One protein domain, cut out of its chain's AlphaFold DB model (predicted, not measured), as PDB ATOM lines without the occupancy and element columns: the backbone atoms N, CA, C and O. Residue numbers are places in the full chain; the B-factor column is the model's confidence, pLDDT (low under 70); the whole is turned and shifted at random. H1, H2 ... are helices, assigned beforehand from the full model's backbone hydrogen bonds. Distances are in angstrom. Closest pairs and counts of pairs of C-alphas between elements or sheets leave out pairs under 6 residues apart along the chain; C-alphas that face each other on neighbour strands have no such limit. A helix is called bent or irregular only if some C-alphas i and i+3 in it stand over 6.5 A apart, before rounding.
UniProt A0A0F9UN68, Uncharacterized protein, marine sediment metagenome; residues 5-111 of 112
ATOM      1  N   SER A   5     -53.893 -44.207 -14.483       80.31
ATOM      2  CA  SER A   5     -53.922 -45.143 -15.607       80.31
ATOM      3  C   SER A   5     -53.103 -44.661 -16.810       80.31
ATOM      4  O   SER A   5     -52.474 -45.490 -17.462       80.31
ATOM      5  N   ASP A   6     -53.009 -43.348 -17.050       79.25
ATOM      6  CA  ASP A   6     -52.177 -42.793 -18.132       79.25
ATOM      7  C   ASP A   6     -50.689 -43.053 -17.871       79.25
ATOM      8  O   ASP A   6     -49.939 -43.385 -18.784       79.25
ATOM      9  N   ILE A   7     -50.253 -42.927 -16.613       85.81
ATOM     10  CA  ILE A   7     -48.854 -43.153 -16.219       85.81
ATOM     11  C   ILE A   7     -48.469 -44.623 -16.424       85.81
ATOM     12  O   ILE A   7     -47.383 -44.908 -16.928       85.81
ATOM     13  N   ILE A   8     -49.366 -45.547 -16.063       88.50
ATOM     14  CA  ILE A   8     -49.158 -46.988 -16.257       88.50
ATOM     15  C   ILE A   8     -49.073 -47.306 -17.750       88.50
ATOM     16  O   ILE A   8     -48.106 -47.925 -18.180       88.50
ATOM     17  N   LEU A   9     -50.018 -46.803 -18.548       92.62
ATOM     18  CA  LEU A   9     -50.011 -46.976 -20.000       92.62
ATOM     19  C   LEU A   9     -48.709 -46.468 -20.633       92.62
ATOM     20  O   LEU A   9     -48.107 -47.161 -21.449       92.62
ATOM     21  N   ILE A  10     -48.259 -45.270 -20.255       94.06
ATOM     22  CA  ILE A  10     -47.019 -44.681 -20.770       94.06
ATOM     23  C   ILE A  10     -45.818 -45.581 -20.461       94.06
ATOM     24  O   ILE A  10     -44.973 -45.788 -21.332       94.06
ATOM     25  N   SER A  11     -45.736 -46.114 -19.239       93.94
ATOM     26  CA  SER A  11     -44.658 -47.025 -18.848       93.94
ATOM     27  C   SER A  11     -44.714 -48.331 -19.639       93.94
ATOM     28  O   SER A  11     -43.712 -48.718 -20.235       93.94
ATOM     29  N   ASP A  12     -45.889 -48.962 -19.708       93.25
ATOM     30  CA  ASP A  12     -46.097 -50.235 -20.405       93.25
ATOM     31  C   ASP A  12     -45.724 -50.131 -21.886       93.25
ATOM     32  O   ASP A  12     -45.029 -50.996 -22.416       93.25
ATOM     33  N   VAL A  13     -46.161 -49.059 -22.555       96.12
ATOM     34  CA  VAL A  13     -45.858 -48.821 -23.970       96.12
ATOM     35  C   VAL A  13     -44.373 -48.528 -24.163       96.12
ATOM     36  O   VAL A  13     -43.760 -49.067 -25.084       96.12
ATOM     37  N   LYS A  14     -43.768 -47.710 -23.292       95.56
ATOM     38  CA  LYS A  14     -42.342 -47.365 -23.375       95.56
ATOM     39  C   LYS A  14     -41.454 -48.607 -23.295       95.56
ATOM     40  O   LYS A  14     -40.481 -48.686 -24.042       95.56
ATOM     41  N   ASP A  15     -41.810 -49.585 -22.465       95.50
ATOM     42  CA  ASP A  15     -41.062 -50.839 -22.309       95.50
ATOM     43  C   ASP A  15     -41.103 -51.741 -23.557       95.50
ATOM     44  O   ASP A  15     -40.304 -52.672 -23.688       95.50
ATOM     45  N   LYS A  16     -42.012 -51.475 -24.505       96.19
ATOM     46  CA  LYS A  16     -42.087 -52.175 -25.798       96.19
ATOM     47  C   LYS A  16     -41.223 -51.532 -26.878       96.19
ATOM     48  O   LYS A  16     -40.957 -52.173 -27.898       96.19
ATOM     49  N   LEU A  17     -40.788 -50.291 -26.668       96.44
ATOM     50  CA  LEU A  17     -39.963 -49.546 -27.612       96.44
ATOM     51  C   LEU A  17     -38.504 -49.984 -27.523       96.44
ATOM     52  O   LEU A  17     -37.991 -50.327 -26.456       96.44
ATOM     53  N   LYS A  18     -37.820 -49.969 -28.665       95.94
ATOM     54  CA  LYS A  18     -36.462 -50.503 -28.788       95.94
ATOM     55  C   LYS A  18     -35.564 -49.542 -29.542       95.94
ATOM     56  O   LYS A  18     -35.998 -48.908 -30.499       95.94
ATOM     57  N   LYS A  19     -34.305 -49.416 -29.116       92.25
ATOM     58  CA  LYS A  19     -33.356 -48.468 -29.729       92.25
ATOM     59  C   LYS A  19     -32.861 -48.937 -31.095       92.25
ATOM     60  O   LYS A  19     -32.419 -48.119 -31.887       92.25
ATOM     61  N   GLU A  20     -32.918 -50.240 -31.350       94.06
ATOM     62  CA  GLU A  20     -32.588 -50.843 -32.639       94.06
ATOM     63  C   GLU A  20     -33.675 -50.655 -33.708       94.06
ATOM     64  O   GLU A  20     -33.381 -50.801 -34.892       94.06
ATOM     65  N   ASN A  21     -34.909 -50.334 -33.306       93.44
ATOM     66  CA  ASN A  21     -35.989 -50.048 -34.241       93.44
ATOM     67  C   ASN A  21     -35.786 -48.671 -34.875       93.44
ATOM     68  O   ASN A  21     -35.293 -47.733 -34.244       93.44
ATOM     69  N   THR A  22     -36.266 -48.525 -36.104       94.25
ATOM     70  CA  THR A  22     -36.428 -47.207 -36.720       94.25
ATOM     71  C   THR A  22     -37.459 -46.371 -35.961       94.25
ATOM     72  O   THR A  22     -38.324 -46.889 -35.242       94.25
ATOM     73  N   PHE A  23     -37.392 -45.052 -36.141       93.12
ATOM     74  CA  PHE A  23     -38.337 -44.130 -35.524       93.12
ATOM     75  C   PHE A  23     -39.792 -44.475 -35.881       93.12
ATOM     76  O   PHE A  23     -40.645 -44.586 -35.000       93.12
ATOM     77  N   GLU A  24     -40.053 -44.739 -37.160       93.12
ATOM     78  CA  GLU A  24     -41.368 -45.094 -37.689       93.12
ATOM     79  C   GLU A  24     -41.872 -46.452 -37.166       93.12
ATOM     80  O   GLU A  24     -43.066 -46.608 -36.904       93.12
ATOM     81  N   GLU A  25     -40.989 -47.435 -36.970       94.81
ATOM     82  CA  GLU A  25     -41.349 -48.713 -36.338       94.81
ATOM     83  C   GLU A  25     -41.747 -48.526 -34.877       94.81
ATOM     84  O   GLU A  25     -42.770 -49.059 -34.450       94.81
ATOM     85  N   ASN A  26     -40.995 -47.727 -34.121       96.06
ATOM     86  CA  ASN A  26     -41.340 -47.424 -32.736       96.06
ATOM     87  C   ASN A  26     -42.669 -46.671 -32.622       96.06
ATOM     88  O   ASN A  26     -43.430 -46.954 -31.700       96.06
ATOM     89  N   ILE A  27     -43.002 -45.778 -33.563       95.38
ATOM     90  CA  ILE A  27     -44.335 -45.156 -33.596       95.38
ATOM     91  C   ILE A  27     -45.412 -46.226 -33.782       95.38
ATOM     92  O   ILE A  27     -46.375 -46.259 -33.020       95.38
ATOM     93  N   LYS A  28     -45.251 -47.131 -34.755       95.50
ATOM     94  CA  LYS A  28     -46.227 -48.208 -34.995       95.50
ATOM     95  C   LYS A  28     -46.407 -49.100 -33.770       95.50
ATOM     96  O   LYS A  28     -47.544 -49.395 -33.412       95.50
ATOM     97  N   VAL A  29     -45.309 -49.484 -33.116       96.25
ATOM     98  CA  VAL A  29     -45.343 -50.255 -31.865       96.25
ATOM     99  C   VAL A  29     -46.092 -49.473 -30.789       96.25
ATOM    100  O   VAL A  29     -47.025 -50.010 -30.204       96.25
ATOM    101  N   ALA A  30     -45.764 -48.196 -30.576       96.12
ATOM    102  CA  ALA A  30     -46.429 -47.382 -29.563       96.12
ATOM    103  C   ALA A  30     -47.947 -47.299 -29.779       96.12
ATOM    104  O   ALA A  30     -48.719 -47.485 -28.840       96.12
ATOM    105  N   MET A  31     -48.377 -47.050 -31.021       95.88
ATOM    106  CA  MET A  31     -49.797 -46.937 -31.361       95.88
ATOM    107  C   MET A  31     -50.530 -48.277 -31.208       95.88
ATOM    108  O   MET A  31     -51.633 -48.305 -30.667       95.88
ATOM    109  N   HIS A  32     -49.918 -49.384 -31.638       95.69
ATOM    110  CA  HIS A  32     -50.478 -50.731 -31.486       95.69
ATOM    111  C   HIS A  32     -50.645 -51.124 -30.013       95.69
ATOM    112  O   HIS A  32     -51.722 -51.551 -29.597       95.69
ATOM    113  N   GLU A  33     -49.594 -50.958 -29.210       95.75
ATOM    114  CA  GLU A  33     -49.602 -51.353 -27.798       95.75
ATOM    115  C   GLU A  33     -50.584 -50.507 -26.984       95.75
ATOM    116  O   GLU A  33     -51.256 -51.025 -26.094       95.75
ATOM    117  N   ALA A  34     -50.725 -49.222 -27.316       94.56
ATOM    118  CA  ALA A  34     -51.684 -48.363 -26.640       94.56
ATOM    119  C   ALA A  34     -53.141 -48.682 -26.998       94.56
ATOM    120  O   ALA A  34     -53.982 -48.700 -26.100       94.56
ATOM    121  N   LYS A  35     -53.453 -48.977 -28.270       93.75
ATOM    122  CA  LYS A  35     -54.811 -49.386 -28.684       93.75
ATOM    123  C   LYS A  35     -55.261 -50.686 -28.034       93.75
ATOM    124  O   LYS A  35     -56.427 -50.828 -27.677       93.75
ATOM    125  N   ASN A  36     -54.324 -51.619 -27.885       91.50
ATOM    126  CA  ASN A  36     -54.566 -52.928 -27.293       91.50
ATOM    127  C   ASN A  36     -54.396 -52.939 -25.765       91.50
ATOM    128  O   ASN A  36     -54.443 -54.005 -25.146       91.50
ATOM    129  N   ASN A  37     -54.202 -51.776 -25.133       91.31
ATOM    130  CA  ASN A  37     -54.088 -51.700 -23.687       91.31
ATOM    131  C   ASN A  37     -55.439 -51.998 -23.021       91.31
ATOM    132  O   ASN A  37     -56.473 -51.431 -23.367       91.31
ATOM    133  N   TRP A  38     -55.421 -52.895 -22.038       87.50
ATOM    134  CA  TRP A  38     -56.622 -53.368 -21.349       87.50
ATOM    135  C   TRP A  38     -57.109 -52.421 -20.242       87.50
ATOM    136  O   TRP A  38     -58.266 -52.509 -19.834       87.50
ATOM    137  N   LEU A  39     -56.232 -51.556 -19.723       89.94
ATOM    138  CA  LEU A  39     -56.509 -50.683 -18.582       89.94
ATOM    139  C   LEU A  39     -57.123 -49.349 -19.021       89.94
ATOM    140  O   LEU A  39     -57.993 -48.814 -18.336       89.94
ATOM    141  N   VAL A  40     -56.672 -48.814 -20.156       88.75
ATOM    142  CA  VAL A  40     -57.147 -47.545 -20.717       88.75
ATOM    143  C   VAL A  40     -58.014 -47.837 -21.932       88.75
ATOM    144  O   VAL A  40     -57.517 -48.346 -22.930       88.75
ATOM    145  N   VAL A  41     -59.304 -47.503 -21.852       88.31
ATOM    146  CA  VAL A  41     -60.293 -47.780 -22.916       88.31
ATOM    147  C   VAL A  41     -60.708 -46.542 -23.711       88.31
ATOM    148  O   VAL A  41     -61.327 -46.679 -24.763       88.31
ATOM    149  N   ASP A  42     -60.399 -45.336 -23.221       90.56
ATOM    150  CA  ASP A  42     -60.680 -44.105 -23.961       90.56
ATOM    151  C   ASP A  42     -59.638 -43.923 -25.082       90.56
ATOM    152  O   ASP A  42     -58.439 -43.850 -24.790       90.56
ATOM    153  N   PRO A  43     -60.050 -43.817 -26.359       89.25
ATOM    154  CA  PRO A  43     -59.111 -43.712 -27.475       89.25
ATOM    155  C   PRO A  43     -58.198 -42.481 -27.428       89.25
ATOM    156  O   PRO A  43     -57.080 -42.527 -27.939       89.25
ATOM    157  N   ASN A  44     -58.644 -41.367 -26.837       87.69
ATOM    158  CA  ASN A  44     -57.806 -40.177 -26.703       87.69
ATOM    159  C   ASN A  44     -56.756 -40.378 -25.612       87.69
ATOM    160  O   ASN A  44     -55.610 -39.968 -25.791       87.69
ATOM    161  N   ASP A  45     -57.125 -41.019 -24.503       89.69
ATOM    162  CA  ASP A  45     -56.187 -41.356 -23.431       89.69
ATOM    163  C   ASP A  45     -55.140 -42.361 -23.927       89.69
ATOM    164  O   ASP A  45     -53.944 -42.156 -23.710       89.69
ATOM    165  N   GLN A  46     -55.563 -43.371 -24.697       92.94
ATOM    166  CA  GLN A  46     -54.664 -44.318 -25.359       92.94
ATOM    167  C   GLN A  46     -53.678 -43.608 -26.303       92.94
ATOM    168  O   GLN A  46     -52.465 -43.795 -26.193       92.94
ATOM    169  N   PHE A  47     -54.175 -42.739 -27.192       91.56
ATOM    170  CA  PHE A  47     -53.326 -41.978 -28.112       91.56
ATOM    171  C   PHE A  47     -52.326 -41.081 -27.365       91.56
ATOM    172  O   PHE A  47     -51.134 -41.079 -27.676       91.56
ATOM    173  N   ARG A  48     -52.777 -40.346 -26.338       90.44
ATOM    174  CA  ARG A  48     -51.888 -39.514 -25.507       90.44
ATOM    175  C   ARG A  48     -50.837 -40.352 -24.784       90.44
ATOM    176  O   ARG A  48     -49.694 -39.913 -24.691       90.44
ATOM    177  N   GLY A  49     -51.201 -41.541 -24.308       91.56
ATOM    178  CA  GLY A  49     -50.267 -42.475 -23.687       91.56
ATOM    179  C   GLY A  49     -49.191 -42.964 -24.656       91.56
ATOM    180  O   GLY A  49     -48.010 -42.924 -24.314       91.56
ATOM    181  N   ALA A  50     -49.566 -43.322 -25.890       94.38
ATOM    182  CA  ALA A  50     -48.615 -43.703 -26.938       94.38
ATOM    183  C   ALA A  50     -47.608 -42.583 -27.240       94.38
ATOM    184  O   ALA A  50     -46.395 -42.802 -27.253       94.38
ATOM    185  N   VAL A  51     -48.105 -41.359 -27.438       93.25
ATOM    186  CA  VAL A  51     -47.259 -40.191 -27.721       93.25
ATOM    187  C   VAL A  51     -46.373 -39.840 -26.523       93.25
ATOM    188  O   VAL A  51     -45.191 -39.543 -26.694       93.25
ATOM    189  N   GLY A  52     -46.911 -39.914 -25.302       92.31
ATOM    190  CA  GLY A  52     -46.151 -39.702 -24.070       92.31
ATOM    191  C   GLY A  52     -45.015 -40.712 -23.906       92.31
ATOM    192  O   GLY A  52     -43.894 -40.327 -23.573       92.31
ATOM    193  N   ALA A  53     -45.269 -41.988 -24.208       95.19
ATOM    194  CA  ALA A  53     -44.256 -43.038 -24.186       95.19
ATOM    195  C   ALA A  53     -43.125 -42.771 -25.188       95.19
ATOM    196  O   ALA A  53     -41.955 -42.858 -24.816       95.19
ATOM    197  N   LEU A  54     -43.460 -42.373 -26.422       95.12
ATOM    198  CA  LEU A  54     -42.475 -41.986 -27.438       95.12
ATOM    199  C   LEU A  54     -41.634 -40.786 -26.980       95.12
ATOM    200  O   LEU A  54     -40.406 -40.831 -27.056       95.12
ATOM    201  N   GLY A  55     -42.275 -39.745 -26.440       93.00
ATOM    202  CA  GLY A  55     -41.582 -38.569 -25.912       93.00
ATOM    203  C   GLY A  55     -40.594 -38.921 -24.793       93.00
ATOM    204  O   GLY A  55     -39.453 -38.468 -24.807       93.00
ATOM    205  N   LEU A  56     -40.991 -39.790 -23.859       94.00
ATOM    206  CA  LEU A  56     -40.123 -40.257 -22.771       94.00
ATOM    207  C   LEU A  56     -39.061 -41.276 -23.201       94.00
ATOM    208  O   LEU A  56     -38.117 -41.517 -22.442       94.00
ATOM    209  N   PHE A  57     -39.246 -41.944 -24.337       96.12
ATOM    210  CA  PHE A  57     -38.289 -42.902 -24.880       96.12
ATOM    211  C   PHE A  57     -37.132 -42.194 -25.586       96.12
ATOM    212  O   PHE A  57     -35.974 -42.508 -25.308       96.12
ATOM    213  N   TYR A  58     -37.443 -41.224 -26.449       94.06
ATOM    214  CA  TYR A  58     -36.432 -40.449 -27.167       94.06
ATOM    215  C   TYR A  58     -35.802 -39.358 -26.294       94.06
ATOM    216  O   TYR A  58     -34.594 -39.158 -26.370       94.06
ATOM    217  N   GLY A  59     -36.581 -38.738 -25.401       91.31
ATOM    218  CA  GLY A  59     -36.104 -37.716 -24.471       91.31
ATOM    219  C   GLY A  59     -35.918 -36.338 -25.110       91.31
ATOM    220  O   GLY A  59     -35.778 -36.204 -26.320       91.31
ATOM    221  N   GLU A  60     -35.929 -35.292 -24.285       91.00
ATOM    222  CA  GLU A  60     -35.807 -33.910 -24.761       91.00
ATOM    223  C   GLU A  60     -34.468 -33.653 -25.470       91.00
ATOM    224  O   GLU A  60     -33.413 -34.115 -25.031       91.00
ATOM    225  N   GLY A  61     -34.510 -32.872 -26.553       86.31
ATOM    226  CA  GLY A  61     -33.323 -32.461 -27.307       86.31
ATOM    227  C   GLY A  61     -32.874 -33.425 -28.408       86.31
ATOM    228  O   GLY A  61     -31.905 -33.117 -29.101       86.31
ATOM    229  N   THR A  62     -33.558 -34.555 -28.609       91.69
ATOM    230  CA  THR A  62     -33.353 -35.394 -29.799       91.69
ATOM    231  C   THR A  62     -34.183 -34.903 -30.984       91.69
ATOM    232  O   THR A  62     -35.214 -34.245 -30.813       91.69
ATOM    233  N   GLU A  63     -33.747 -35.239 -32.201       91.56
ATOM    234  CA  GLU A  63     -34.490 -34.912 -33.424       91.56
ATOM    235  C   GLU A  63     -35.886 -35.550 -33.394       91.56
ATOM    236  O   GLU A  63     -36.885 -34.901 -33.698       91.56
ATOM    237  N   GLU A  64     -35.979 -36.803 -32.950       92.81
ATOM    238  CA  GLU A  64     -37.228 -37.549 -32.826       92.81
ATOM    239  C   GLU A  64     -38.210 -36.886 -31.857       92.81
ATOM    240  O   GLU A  64     -39.406 -36.799 -32.143       92.81
ATOM    241  N   PHE A  65     -37.716 -36.387 -30.723       92.75
ATOM    242  CA  PHE A  65     -38.549 -35.692 -29.751       92.75
ATOM    243  C   PHE A  65     -39.093 -34.375 -30.306       92.75
ATOM    244  O   PHE A  65     -40.287 -34.098 -30.159       92.75
ATOM    245  N   GLU A  66     -38.260 -33.581 -30.982       92.00
ATOM    246  CA  GLU A  66     -38.720 -32.331 -31.590       92.00
ATOM    247  C   GLU A  66     -39.716 -32.587 -32.735       92.00
ATOM    248  O   GLU A  66     -40.714 -31.869 -32.830       92.00
ATOM    249  N   ARG A  67     -39.549 -33.667 -33.520       91.31
ATOM    250  CA  ARG A  67     -40.551 -34.109 -34.514       91.31
ATOM    251  C   ARG A  67     -41.907 -34.392 -33.861       91.31
ATOM    252  O   ARG A  67     -42.925 -33.853 -34.300       91.31
ATOM    253  N   ILE A  68     -41.927 -35.185 -32.784       91.62
ATOM    254  CA  ILE A  68     -43.155 -35.520 -32.040       91.62
ATOM    255  C   ILE A  68     -43.811 -34.253 -31.475       91.62
ATOM    256  O   ILE A  68     -45.018 -34.042 -31.608       91.62
ATOM    257  N   LYS A  69     -43.014 -33.388 -30.846       90.12
ATOM    258  CA  LYS A  69     -43.469 -32.144 -30.218       90.12
ATOM    259  C   LYS A  69     -44.059 -31.166 -31.233       90.12
ATOM    260  O   LYS A  69     -45.103 -30.570 -30.961       90.12
ATOM    261  N   GLN A  70     -43.432 -31.019 -32.398       88.94
ATOM    262  CA  GLN A  70     -43.948 -30.190 -33.485       88.94
ATOM    263  C   GLN A  70     -45.302 -30.702 -33.975       88.94
ATOM    264  O   GLN A  70     -46.243 -29.920 -34.111       88.94
ATOM    265  N   GLU A  71     -45.439 -32.011 -34.175       86.88
ATOM    266  CA  GLU A  71     -46.704 -32.583 -34.624       86.88
ATOM    267  C   GLU A  71     -47.814 -32.436 -33.572       86.88
ATOM    268  O   GLU A  71     -48.938 -32.058 -33.902       86.88
ATOM    269  N   MET A  72     -47.495 -32.596 -32.287       86.44
ATOM    270  CA  MET A  72     -48.449 -32.336 -31.203       86.44
ATOM    271  C   MET A  72     -48.884 -30.871 -31.120       86.44
ATOM    272  O   MET A  72     -50.043 -30.593 -30.811       86.44
ATOM    273  N   LYS A  73     -47.998 -29.919 -31.436       84.88
ATOM    274  CA  LYS A  73     -48.352 -28.493 -31.531       84.88
ATOM    275  C   LYS A  73     -49.373 -28.250 -32.646       84.88
ATOM    276  O   LYS A  73     -50.336 -27.508 -32.433       84.88
ATOM    277  N   VAL A  74     -49.208 -28.909 -33.794       82.88
ATOM    278  CA  VAL A  74     -50.176 -28.860 -34.901       82.88
ATOM    279  C   VAL A  74     -51.510 -29.477 -34.477       82.88
ATOM    280  O   VAL A  74     -52.545 -28.820 -34.585       82.88
ATOM    281  N   LEU A  75     -51.498 -30.696 -33.930       80.75
ATOM    282  CA  LEU A  75     -52.716 -31.403 -33.518       80.75
ATOM    283  C   LEU A  75     -53.500 -30.642 -32.439       80.75
ATOM    284  O   LEU A  75     -54.721 -30.517 -32.540       80.75
ATOM    285  N   ASN A  76     -52.814 -30.072 -31.445       78.12
ATOM    286  CA  ASN A  76     -53.455 -29.251 -30.418       78.12
ATOM    287  C   ASN A  76     -54.095 -27.999 -31.022       78.12
ATOM    288  O   ASN A  76     -55.230 -27.676 -30.680       78.12
ATOM    289  N   SER A  77     -53.417 -27.329 -31.954       73.69
ATOM    290  CA  SER A  77     -53.960 -26.129 -32.599       73.69
ATOM    291  C   SER A  77     -55.221 -26.435 -33.414       73.69
ATOM    292  O   SER A  77     -56.177 -25.665 -33.379       73.69
ATOM    293  N   LEU A  78     -55.271 -27.597 -34.076       71.56
ATOM    294  CA  LEU A  78     -56.460 -28.067 -34.793       71.56
ATOM    295  C   LEU A  78     -57.598 -28.471 -33.842       71.56
ATOM    296  O   LEU A  78     -58.763 -28.237 -34.149       71.56
ATOM    297  N   SER A  79     -57.293 -29.027 -32.666       65.94
ATOM    298  CA  SER A  79     -58.321 -29.395 -31.677       65.94
ATOM    299  C   SER A  79     -59.080 -28.186 -31.100       65.94
ATOM    300  O   SER A  79     -60.243 -28.309 -30.719       65.94
ATOM    301  N   VAL A  80     -58.462 -26.997 -31.100       59.34
ATOM    302  CA  VAL A  80     -59.060 -25.730 -30.628       59.34
ATOM    303  C   VAL A  80     -60.022 -25.108 -31.666       59.34
ATOM    304  O   VAL A  80     -60.795 -24.205 -31.337       59.34
ATOM    305  N   MET A  81     -60.074 -25.638 -32.899       52.66
ATOM    306  CA  MET A  81     -60.948 -25.149 -33.984       52.66
ATOM    307  C   MET A  81     -62.452 -25.210 -33.678       52.66
ATOM    308  O   MET A  81     -63.239 -24.598 -34.396       52.66
ATOM    309  N   GLY A  82     -62.876 -25.902 -32.618       51.91
ATOM    310  CA  GLY A  82     -64.280 -25.940 -32.208       51.91
ATOM    311  C   GLY A  82     -64.850 -24.585 -31.763       51.91
ATOM    312  O   GLY A  82     -66.065 -24.476 -31.602       51.91
ATOM    313  N   SER A  83     -64.024 -23.554 -31.518       50.34
ATOM    314  CA  SER A  83     -64.519 -22.269 -30.980       50.34
ATOM    315  C   SER A  83     -63.751 -21.003 -31.393       50.34
ATOM    316  O   SER A  83     -64.267 -19.910 -31.166       50.34
ATOM    317  N   ILE A  84     -62.549 -21.097 -31.981       54.00
ATOM    318  CA  ILE A  84     -61.719 -19.929 -32.343       54.00
ATOM    319  C   ILE A  84     -61.108 -20.139 -33.741       54.00
ATOM    320  O   ILE A  84     -60.586 -21.225 -34.005       54.00
ATOM    321  N   PRO A  85     -61.148 -19.137 -34.646       57.34
ATOM    322  CA  PRO A  85     -60.471 -19.223 -35.936       57.34
ATOM    323  C   PRO A  85     -58.957 -19.356 -35.741       57.34
ATOM    324  O   PRO A  85     -58.324 -18.538 -35.076       57.34
ATOM    325  N   VAL A  86     -58.388 -20.412 -36.318       61.47
ATOM    326  CA  VAL A  86     -56.958 -20.714 -36.257       61.47
ATOM    327  C   VAL A  86     -56.214 -19.913 -37.321       61.47
ATOM    328  O   VAL A  86     -56.573 -19.950 -38.499       61.47
ATOM    329  N   ASP A  87     -55.155 -19.216 -36.912       73.00
ATOM    330  CA  ASP A  87     -54.233 -18.547 -37.828       73.00
ATOM    331  C   ASP A  87     -53.233 -19.566 -38.398       73.00
ATOM    332  O   ASP A  87     -52.228 -19.922 -37.775       73.00
ATOM    333  N   PHE A  88     -53.540 -20.067 -39.596       71.81
ATOM    334  CA  PHE A  88     -52.693 -21.023 -40.312       71.81
ATOM    335  C   PHE A  88     -51.343 -20.431 -40.731       71.81
ATOM    336  O   PHE A  88     -50.373 -21.180 -40.844       71.81
ATOM    337  N   GLN A  89     -51.262 -19.111 -40.929       72.31
ATOM    338  CA  GLN A  89     -50.012 -18.446 -41.283       72.31
ATOM    339  C   GLN A  89     -49.079 -18.425 -40.073       72.31
ATOM    340  O   GLN A  89     -47.948 -18.896 -40.162       72.31
ATOM    341  N   ALA A  90     -49.588 -18.000 -38.913       70.38
ATOM    342  CA  ALA A  90     -48.826 -18.028 -37.669       70.38
ATOM    343  C   ALA A  90     -48.389 -19.451 -37.289       70.38
ATOM    344  O   ALA A  90     -47.293 -19.640 -36.765       70.38
ATOM    345  N   LEU A  91     -49.215 -20.465 -37.561       70.75
ATOM    346  CA  LEU A  91     -48.824 -21.867 -37.418       70.75
ATOM    347  C   LEU A  91     -47.656 -22.223 -38.333       70.75
ATOM    348  O   LEU A  91     -46.657 -22.726 -37.833       70.75
ATOM    349  N   SER A  92     -47.766 -21.936 -39.632       72.00
ATOM    350  CA  SER A  92     -46.723 -22.233 -40.618       72.00
ATOM    351  C   SER A  92     -45.385 -21.582 -40.265       72.00
ATOM    352  O   SER A  92     -44.352 -22.237 -40.358       72.00
ATOM    353  N   ASP A  93     -45.397 -20.332 -39.806       76.06
ATOM    354  CA  ASP A  93     -44.180 -19.585 -39.457       76.06
ATOM    355  C   ASP A  93     -43.482 -20.140 -38.197       76.06
ATOM    356  O   ASP A  93     -42.314 -19.860 -37.937       76.06
ATOM    357  N   ASN A  94     -44.202 -20.936 -37.404       70.50
ATOM    358  CA  ASN A  94     -43.750 -21.532 -36.150       70.50
ATOM    359  C   ASN A  94     -43.421 -23.033 -36.259       70.50
ATOM    360  O   ASN A  94     -43.196 -23.678 -35.224       70.50
ATOM    361  N   LEU A  95     -43.460 -23.593 -37.471       76.12
ATOM    362  CA  LEU A  95     -43.071 -24.967 -37.769       76.12
ATOM    363  C   LEU A  95     -41.629 -24.987 -38.268       76.12
ATOM    364  O   LEU A  95     -41.269 -24.234 -39.171       76.12
ATOM    365  N   ASP A  96     -40.808 -25.875 -37.712       77.00
ATOM    366  CA  ASP A  96     -39.495 -26.136 -38.288       77.00
ATOM    367  C   ASP A  96     -39.684 -26.972 -39.558       77.00
ATOM    368  O   ASP A  96     -40.136 -28.119 -39.515       77.00
ATOM    369  N   THR A  97     -39.380 -26.382 -40.714       75.88
ATOM    370  CA  THR A  97     -39.512 -27.043 -42.018       75.88
ATOM    371  C   THR A  97     -38.426 -28.086 -42.272       75.88
ATOM    372  O   THR A  97     -38.532 -28.845 -43.234       75.88
ATOM    373  N   ASN A  98     -37.374 -28.127 -41.448       76.75
ATOM    374  CA  ASN A  98     -36.309 -29.125 -41.559       76.75
ATOM    375  C   ASN A  98     -36.695 -30.455 -40.902       76.75
ATOM    376  O   ASN A  98     -36.118 -31.492 -41.234       76.75
ATOM    377  N   LEU A  99     -37.683 -30.444 -40.003       77.19
ATOM    378  CA  LEU A  99     -38.182 -31.645 -39.349       77.19
ATOM    379  C   LEU A  99     -39.195 -32.360 -40.245       77.19
ATOM    380  O   LEU A  99     -40.216 -31.807 -40.657       77.19
ATOM    381  N   LYS A 100     -38.919 -33.633 -40.540       82.56
ATOM    382  CA  LYS A 100     -39.852 -34.476 -41.295       82.56
ATOM    383  C   LYS A 100     -41.109 -34.744 -40.456       82.56
ATOM    384  O   LYS A 100     -40.964 -35.137 -39.294       82.56
ATOM    385  N   PRO A 101     -42.322 -34.642 -41.033       80.88
ATOM    386  CA  PRO A 101     -43.547 -35.080 -40.369       80.88
ATOM    387  C   PRO A 101     -43.421 -36.523 -39.861       80.88
ATOM    388  O   PRO A 101     -42.698 -37.334 -40.451       80.88
ATOM    389  N   CYS A 102     -44.081 -36.839 -38.749       84.19
ATOM    390  CA  CYS A 102     -44.096 -38.183 -38.172       84.19
ATOM    391  C   CYS A 102     -45.445 -38.901 -38.328       84.19
ATOM    392  O   CYS A 102     -45.527 -40.094 -38.056       84.19
ATOM    393  N   GLU A 103     -46.460 -38.214 -38.861       86.88
ATOM    394  CA  GLU A 103     -47.757 -38.765 -39.278       86.88
ATOM    395  C   GLU A 103     -48.485 -39.532 -38.152       86.88
ATOM    396  O   GLU A 103     -49.214 -40.493 -38.408       86.88
ATOM    397  N   LEU A 104     -48.328 -39.091 -36.898       88.12
ATOM    398  CA  LEU A 104     -48.826 -39.746 -35.683       88.12
ATOM    399  C   LEU A 104     -50.308 -40.087 -35.787       88.12
ATOM    400  O   LEU A 104     -50.709 -41.197 -35.445       88.12
ATOM    401  N   ARG A 105     -51.132 -39.147 -36.272       87.06
ATOM    402  CA  ARG A 105     -52.580 -39.367 -36.373       87.06
ATOM    403  C   ARG A 105     -52.941 -40.405 -37.434       87.06
ATOM    404  O   ARG A 105     -53.812 -41.235 -37.201       87.06
ATOM    405  N   LYS A 106     -52.255 -40.388 -38.573       88.56
ATOM    406  CA  LYS A 106     -52.482 -41.354 -39.650       88.56
ATOM    407  C   LYS A 106     -52.056 -42.756 -39.219       88.56
ATOM    408  O   LYS A 106     -52.828 -43.695 -39.366       88.56
ATOM    409  N   ILE A 107     -50.868 -42.885 -38.624       90.44
ATOM    410  CA  ILE A 107     -50.374 -44.170 -38.112       90.44
ATOM    411  C   ILE A 107     -51.284 -44.684 -36.993       90.44
ATOM    412  O   ILE A 107     -51.552 -45.881 -36.923       90.44
ATOM    413  N   TRP A 108     -51.808 -43.792 -36.147       90.94
ATOM    414  CA  TRP A 108     -52.836 -44.149 -35.178       90.94
ATOM    415  C   TRP A 108     -54.073 -44.725 -35.860       90.94
ATOM    416  O   TRP A 108     -54.494 -45.809 -35.488       90.94
ATOM    417  N   ASP A 109     -54.647 -44.064 -36.862       89.25
ATOM    418  CA  ASP A 109     -55.854 -44.557 -37.538       89.25
ATOM    419  C   ASP A 109     -55.616 -45.913 -38.247       89.25
ATOM    420  O   ASP A 109     -56.517 -46.751 -38.295       89.25
ATOM    421  N   GLU A 110     -54.390 -46.172 -38.715       89.50
ATOM    422  CA  GLU A 110     -53.973 -47.428 -39.360       89.50
ATOM    423  C   GLU A 110     -53.615 -48.563 -38.384       89.50
ATOM    424  O   GLU A 110     -53.661 -49.735 -38.772       89.50
ATOM    425  N   ALA A 111     -53.260 -48.248 -37.133       83.12
ATOM    426  CA  ALA A 111     -52.922 -49.246 -36.123       83.12
ATOM    427  C   ALA A 111     -54.149 -50.125 -35.826       83.12
ATOM    428  O   ALA A 111     -55.215 -49.611 -35.478       83.12
TER     429      ALA A 111
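AT A GLANCE: This is residues 5 to 111 of the 112 residues of an uncharacterized protein of marine sediment metagenome (UniProt A0A0F9UN68). A long helix, H4, folds back from a three-helix cluster, H1, H2 and H3, making a narrow V with H3 that is joined near the H3 to H4 link and open at the other end. H5 folds back beside H4 at the far side of the domain, and the chain then returns to H6, which packs on H2; the tip at residues 79 to 85 sticks out. The printed part has 107 residues, with six named helices, H1 to H6 in order, and no named strand: all helix, the helix packing mostly crossed. It is compact, with a radius of gyration of the C-alphas of 14.2 A and spans of 39 by 31 by 23 A.

HOW THE PARTS SIT: H4, residues 63 to 82, touches H3, residues 43 to 58, at a shallow tilt of 25 degrees, opposite ways; this hairpin meets through residues 64 to 69 and 51 to 58 alone, closest at the C-alphas of Gly 55 and Phe 65, 5.7 A. H3 touches H1, residues 5 to 14, the same way at a steep tilt of 47 degrees, closest at the C-alphas of Ile 10 and Ala 53, 4.7 A. H3 also touches H2, residues 23 to 35, in a hairpin, opposite ways at 36 degrees, only just steep, closest at the C-alphas of Ala 30 and Ala 50, 5.0 A. H6, residues 104 to 110, touches residues 27 to 32 of H2 alone, at a steep tilt of 61 degrees, closest at the C-alphas of Met 31 and Trp 108, 5.6 A. H5, residues 88 to 93, is close to H4 but not clearly touching, closest at the C-alphas of Val 74 and Leu 91, 7.6 A. H1 and H4 are apart. Every O i to N i+4 pair is within hydrogen-bond range in H1, H2, H3, H5 and H6; in H4 it is 14 of 16.

IN THESE COORDINATES: H4 is 31.1 A from first to last C-alpha, from (-34.490, -34.912, -33.424) at Glu 63; it is irregular, but only just, with C-alphas 79 and 82 6.9 A apart. H3 measures 22.9 A, H2 18.6 A, H1 14.1 A, H6 10.0 A and H5 8.7 A. H1 begins at Ser 5, C-alpha (-53.922, -45.143, -15.607), and H6 ends at Glu 110, C-alpha (-53.973, -47.428, -39.360).

THE WHOLE: The C-alphas of Glu 20 and Ser 83, the two farthest apart, are 42.9 A apart. The printed part has no cut and no long link. Mean pLDDT of the printed part is 85.9; residues 79 to 86 are under 70.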